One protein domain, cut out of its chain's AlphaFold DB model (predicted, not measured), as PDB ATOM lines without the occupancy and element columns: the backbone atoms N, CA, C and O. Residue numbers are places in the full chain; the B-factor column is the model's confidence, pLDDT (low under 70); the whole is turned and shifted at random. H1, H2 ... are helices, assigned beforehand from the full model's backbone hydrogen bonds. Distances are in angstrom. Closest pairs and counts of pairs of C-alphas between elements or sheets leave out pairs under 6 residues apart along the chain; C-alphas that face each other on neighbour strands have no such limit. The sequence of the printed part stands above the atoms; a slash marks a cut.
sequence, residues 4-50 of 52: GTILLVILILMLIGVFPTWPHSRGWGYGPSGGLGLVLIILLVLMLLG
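Overview. This is residues 4 to 50 of the 52 residues of the protein "DUF3309 domain-containing protein" of Geobacteraceae bacterium (UniProt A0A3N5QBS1). H2, the longest helix, and H1 are the two arms of a wide, open V, and the loop of residues 19 to 31 hangs between their inner ends. The arms do not fold back on each other, and the V has no packed core. The printed part has 47 residues with two named helices, H1 then H2, and no named strand; the class is all helix. It is extended, with a radius of gyration of the C-alphas of 17.6 A and spans of 55 by 25 by 11 A.

Arrangement. H2, residues 32 to 48, is apart from H1, residues 4 to 18. A long link of 13 residues joins them. In H1 every O i to N i+4 pair is within hydrogen-bond range; in H2, 12 of 13 are.

Along the chain. H2 is 24.8 A long and ends at C-alpha 48 (29.904, 37.052, -7.192). H1 is 21.5 A long and begins at C-alpha 4 (24.430, 63.311, 38.249).

Size, cuts and confidence. The two C-alphas farthest apart, those of Thr 5 and Gly 50, are 55.4 A apart. The printed part has no cut. Its mean pLDDT is 77.5, with residues 19 to 34 under 70.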
ATOM      1  N   GLY A   4      23.049  63.277  38.739       94.25
ATOM      2  CA  GLY A   4      24.430  63.311  38.249       94.25
ATOM      3  C   GLY A   4      25.227  62.050  38.595       94.25
ATOM      4  O   GLY A   4      25.964  61.541  37.755       94.25
ATOM      5  N   THR A   5      25.033  61.485  39.792       92.81
ATOM      6  CA  THR A   5      25.670  60.218  40.186       92.81
ATOM      7  C   THR A   5      25.177  59.048  39.332       92.81
ATOM      8  O   THR A   5      25.970  58.189  38.964       92.81
ATOM      9  N   ILE A   6      23.887  59.018  38.980       93.12
ATOM     10  CA  ILE A   6      23.301  57.957  38.144       93.12
ATOM     11  C   ILE A   6      23.880  58.006  36.724       93.12
ATOM     12  O   ILE A   6      24.309  56.980  36.198       93.12
ATOM     13  N   LEU A   7      23.955  59.197  36.124       93.75
ATOM     14  CA  LEU A   7      24.537  59.391  34.791       93.75
ATOM     15  C   LEU A   7      26.017  58.994  34.742       93.75
ATOM     16  O   LEU A   7      26.451  58.347  33.790       93.75
ATOM     17  N   LEU A   8      26.775  59.328  35.790       94.88
ATOM     18  CA  LEU A   8      28.180  58.949  35.918       94.88
ATOM     19  C   LEU A   8      28.354  57.420  35.942       94.88
ATOM     20  O   LEU A   8      29.212  56.887  35.243       94.88
ATOM     21  N   VAL A   9      27.519  56.710  36.707       94.69
ATOM     22  CA  VAL A   9      27.546  55.240  36.776       94.69
ATOM     23  C   VAL A   9      27.237  54.621  35.410       94.69
ATOM     24  O   VAL A   9      27.956  53.726  34.975       94.69
ATOM     25  N   ILE A  10      26.221  55.123  34.700       94.12
ATOM     26  CA  ILE A  10      25.866  54.639  33.355       94.12
ATOM     27  C   ILE A  10      27.022  54.865  32.368       94.12
ATOM     28  O   ILE A  10      27.362  53.958  31.611       94.12
ATOM     29  N   LEU A  11      27.668  56.035  32.403       93.81
ATOM     30  CA  LEU A  11      28.826  56.341  31.561       93.81
ATOM     31  C   LEU A  11      29.984  55.363  31.801       93.81
ATOM     32  O   LEU A  11      30.561  54.846  30.847       93.81
ATOM     33  N   ILE A  12      30.290  55.067  33.066       93.50
ATOM     34  CA  ILE A  12      31.334  54.106  33.441       93.50
ATOM     35  C   ILE A  12      30.989  52.701  32.927       93.50
ATOM     36  O   ILE A  12      31.850  52.037  32.353       93.50
ATOM     37  N   LEU A  13      29.735  52.259  33.064       89.25
ATOM     38  CA  LEU A  13      29.283  50.964  32.543       89.25
ATOM     39  C   LEU A  13      29.407  50.876  31.014       89.25
ATOM     40  O   LEU A  13      29.850  49.849  30.503       89.25
ATOM     41  N   MET A  14      29.071  51.950  30.288       84.62
ATOM     42  CA  MET A  14      29.243  52.013  28.831       84.62
ATOM     43  C   MET A  14      30.717  51.910  28.428       84.62
ATOM     44  O   MET A  14      31.049  51.137  27.534       84.62
ATOM     45  N   LEU A  15      31.612  52.628  29.114       84.75
ATOM     46  CA  LEU A  15      33.054  52.557  28.855       84.75
ATOM     47  C   LEU A  15      33.616  51.156  29.132       84.75
ATOM     48  O   LEU A  15      34.388  50.643  28.329       84.75
ATOM     49  N   ILE A  16      33.193  50.507  30.223       78.94
ATOM     50  CA  ILE A  16      33.592  49.129  30.553       78.94
ATOM     51  C   ILE A  16      33.071  48.131  29.510       78.94
ATOM     52  O   ILE A  16      33.797  47.210  29.144       78.94
ATOM     53  N   GLY A  17      31.847  48.314  29.006       70.56
ATOM     54  CA  GLY A  17      31.258  47.463  27.965       70.56
ATOM     55  C   GLY A  17      31.932  47.580  26.593       70.56
ATOM     56  O   GLY A  17      31.837  46.654  25.792       70.56
ATOM     57  N   VAL A  18      32.632  48.690  26.323       77.44
ATOM     58  CA  VAL A  18      33.417  48.893  25.091       77.44
ATOM     59  C   VAL A  18      34.744  48.134  25.129       77.44
ATOM     60  O   VAL A  18      35.258  47.746  24.077       77.44
ATOM     61  N   PHE A  19      35.305  47.882  26.314       67.94
ATOM     62  CA  PHE A  19      36.522  47.086  26.419       67.94
ATOM     63  C   PHE A  19      36.222  45.610  26.105       67.94
ATOM     64  O   PHE A  19      35.423  44.987  26.811       67.94
ATOM     65  N   PRO A  20      36.908  44.991  25.124       53.56
ATOM     66  CA  PRO A  20      36.765  43.570  24.796       53.56
ATOM     67  C   PRO A  20      37.459  42.668  25.840       53.56
ATOM     68  O   PRO A  20      38.078  41.661  25.507       53.56
ATOM     69  N   THR A  21      37.377  43.038  27.121       58.78
ATOM     70  CA  THR A  21      37.999  42.349  28.261       58.78
ATOM     71  C   THR A  21      37.083  41.271  28.841       58.78
ATOM     72  O   THR A  21      37.503  40.538  29.727       58.78
ATOM     73  N   TRP A  22      35.842  41.132  28.349       56.25
ATOM     74  CA  TRP A  22      34.944  40.042  28.743       56.25
ATOM     75  C   TRP A  22      35.439  38.725  28.129       56.25
ATOM     76  O   TRP A  22      35.247  38.490  26.932       56.25
ATOM     77  N   PRO A  23      36.047  37.818  28.914       50.59
ATOM     78  CA  PRO A  23      36.640  36.602  28.400       50.59
ATOM     79  C   PRO A  23      35.571  35.504  28.346       50.59
ATOM     80  O   PRO A  23      35.729  34.436  28.923       50.59
ATOM     81  N   HIS A  24      34.472  35.743  27.624       50.59
ATOM     82  CA  HIS A  24      33.618  34.649  27.127       50.59
ATOM     83  C   HIS A  24      34.141  34.074  25.792       50.59
ATOM     84  O   HIS A  24      33.465  33.334  25.076       50.59
ATOM     85  N   SER A  25      35.406  34.376  25.500       47.69
ATOM     86  CA  SER A  25      36.171  34.158  24.277       47.69
ATOM     87  C   SER A  25      36.549  32.707  23.959       47.69
ATOM     88  O   SER A  25      37.518  32.505  23.235       47.69
ATOM     89  N   ARG A  26      35.832  31.679  24.446       55.19
ATOM     90  CA  ARG A  26      36.140  30.272  24.088       55.19
ATOM     91  C   ARG A  26      34.956  29.305  23.931       55.19
ATOM     92  O   ARG A  26      35.198  28.130  23.685       55.19
ATOM     93  N   GLY A  27      33.704  29.762  24.033       54.22
ATOM     94  CA  GLY A  27      32.526  28.876  23.932       54.22
ATOM     95  C   GLY A  27      31.451  29.282  22.917       54.22
ATOM     96  O   GLY A  27      30.621  28.455  22.561       54.22
ATOM     97  N   TRP A  28      31.458  30.525  22.428       52.19
ATOM     98  CA  TRP A  28      30.438  31.047  21.510       52.19
ATOM     99  C   TRP A  28      30.951  31.063  20.071       52.19
ATOM    100  O   TRP A  28      31.118  32.130  19.475       52.19
ATOM    101  N   GLY A  29      31.213  29.888  19.493       56.62
ATOM    102  CA  GLY A  29      31.219  29.798  18.033       56.62
ATOM    103  C   GLY A  29      29.942  30.474  17.525       56.62
ATOM    104  O   GLY A  29      28.854  30.060  17.906       56.62
ATOM    105  N   TYR A  30      30.083  31.555  16.752       51.56
ATOM    106  CA  TYR A  30      28.974  32.399  16.286       51.56
ATOM    107  C   TYR A  30      28.216  33.206  17.369       51.56
ATOM    108  O   TYR A  30      26.992  33.170  17.446       51.56
ATOM    109  N   GLY A  31      28.914  34.025  18.166       59.53
ATOM    110  CA  GLY A  31      28.283  35.186  18.828       59.53
ATOM    111  C   GLY A  31      27.707  36.202  17.815       59.53
ATOM    112  O   GLY A  31      27.985  36.079  16.623       59.53
ATOM    113  N   PRO A  32      26.937  37.227  18.234       53.59
ATOM    114  CA  PRO A  32      26.139  38.097  17.347       53.59
ATOM    115  C   PRO A  32      26.918  38.789  16.205       53.59
ATOM    116  O   PRO A  32      26.335  39.130  15.178       53.59
ATOM    117  N   SER A  33      28.241  38.929  16.322       58.28
ATOM    118  CA  SER A  33      29.136  39.381  15.244       58.28
ATOM    119  C   SER A  33      29.442  38.309  14.186       58.28
ATOM    120  O   SER A  33      29.617  38.636  13.016       58.28
ATOM    121  N   GLY A  34      29.468  37.027  14.557       61.03
ATOM    122  CA  GLY A  34      29.653  35.891  13.651       61.03
ATOM    123  C   GLY A  34      28.427  35.605  12.786       61.03
ATOM    124  O   GLY A  34      28.587  35.203  11.640       61.03
ATOM    125  N   GLY A  35      27.216  35.877  13.283       72.75
ATOM    126  CA  GLY A  35      25.997  35.830  12.467       72.75
ATOM    127  C   GLY A  35      26.010  36.894  11.369       72.75
ATOM    128  O   GLY A  35      25.814  36.580  10.200       72.75
ATOM    129  N   LEU A  36      26.337  38.141  11.724       76.62
ATOM    130  CA  LEU A  36      26.493  39.220  10.742       76.62
ATOM    131  C   LEU A  36      27.648  38.958   9.768       76.62
ATOM    132  O   LEU A  36      27.483  39.159   8.569       76.62
ATOM    133  N   GLY A  37      28.788  38.457  10.252       80.00
ATOM    134  CA  GLY A  37      29.908  38.059   9.399       80.00
ATOM    135  C   GLY A  37      29.535  36.942   8.421       80.00
ATOM    136  O   GLY A  37      29.849  37.032   7.238       80.00
ATOM    137  N   LEU A  38      28.802  35.926   8.882       82.38
ATOM    138  CA  LEU A  38      28.314  34.834   8.041       82.38
ATOM    139  C   LEU A  38      27.332  35.337   6.977       82.38
ATOM    140  O   LEU A  38      27.461  34.978   5.811       82.38
ATOM    141  N   VAL A  39      26.389  36.206   7.356       88.00
ATOM    142  CA  VAL A  39      25.444  36.828   6.417       88.00
ATOM    143  C   VAL A  39      26.184  37.660   5.368       88.00
ATOM    144  O   VAL A  39      25.896  37.524   4.182       88.00
ATOM    145  N   LEU A  40      27.174  38.464   5.770       88.06
ATOM    146  CA  LEU A  40      27.994  39.237   4.835       88.06
ATOM    147  C   LEU A  40      28.741  38.335   3.847       88.06
ATOM    148  O   LEU A  40      28.736  38.619   2.653       88.06
ATOM    149  N   ILE A  41      29.329  37.230   4.314       90.00
ATOM    150  CA  ILE A  41      30.003  36.254   3.447       90.00
ATOM    151  C   ILE A  41      29.016  35.638   2.445       90.00
ATOM    152  O   ILE A  41      29.332  35.551   1.259       90.00
ATOM    153  N   ILE A  42      27.815  35.253   2.891       92.69
ATOM    154  CA  ILE A  42      26.770  34.694   2.018       92.69
ATOM    155  C   ILE A  42      26.386  35.695   0.924       92.69
ATOM    156  O   ILE A  42      26.365  35.334  -0.251       92.69
ATOM    157  N   LEU A  43      26.122  36.953   1.285       93.44
ATOM    158  CA  LEU A  43      25.766  37.997   0.320       93.44
ATOM    159  C   LEU A  43      26.877  38.229  -0.708       93.44
ATOM    160  O   LEU A  43      26.598  38.367  -1.896       93.44
ATOM    161  N   LEU A  44      28.132  38.220  -0.265       94.06
ATOM    162  CA  LEU A  44      29.292  38.424  -1.128       94.06
ATOM    163  C   LEU A  44      29.438  37.278  -2.142       94.06
ATOM    164  O   LEU A  44      29.641  37.524  -3.329       94.06
ATOM    165  N   VAL A  45      29.245  36.028  -1.709       95.62
ATOM    166  CA  VAL A  45      29.224  34.862  -2.608       95.62
ATOM    167  C   VAL A  45      28.080  34.959  -3.615       95.62
ATOM    168  O   VAL A  45      28.283  34.720  -4.803       95.62
ATOM    169  N   LEU A  46      26.880  35.331  -3.170       94.38
ATOM    170  CA  LEU A  46      25.720  35.442  -4.051       94.38
ATOM    171  C   LEU A  46      25.874  36.564  -5.094       94.38
ATOM    172  O   LEU A  46      25.512  36.347  -6.251       94.38
ATOM    173  N   MET A  47      26.469  37.701  -4.719       93.31
ATOM    174  CA  MET A  47      26.828  38.791  -5.636       93.31
ATOM    175  C   MET A  47      27.858  38.331  -6.680       93.31
ATOM    176  O   MET A  47      27.693  38.589  -7.868       93.31
ATOM    177  N   LEU A  48      28.897  37.595  -6.267       93.00
ATOM    178  CA  LEU A  48      29.904  37.052  -7.192       93.00
ATOM    179  C   LEU A  48      29.323  36.006  -8.154       93.00
ATOM    180  O   LEU A  48      29.785  35.884  -9.286       93.00
ATOM    181  N   LEU A  49      28.306  35.260  -7.719       96.12
ATOM    182  CA  LEU A  49      27.589  34.289  -8.547       96.12
ATOM    183  C   LEU A  49      26.476  34.921  -9.407       96.12
ATOM    184  O   LEU A  49      25.813  34.188 -10.144       96.12
ATOM    185  N   GLY A  50      26.238  36.238  -9.308       91.88
ATOM    186  CA  GLY A  50      25.171  36.942 -10.035       91.88
ATOM    187  C   GLY A  50      23.764  36.463  -9.669       91.88
ATOM    188  O   GLY A  50      22.863  36.455 -10.506       91.88
TER     189      GLY A  50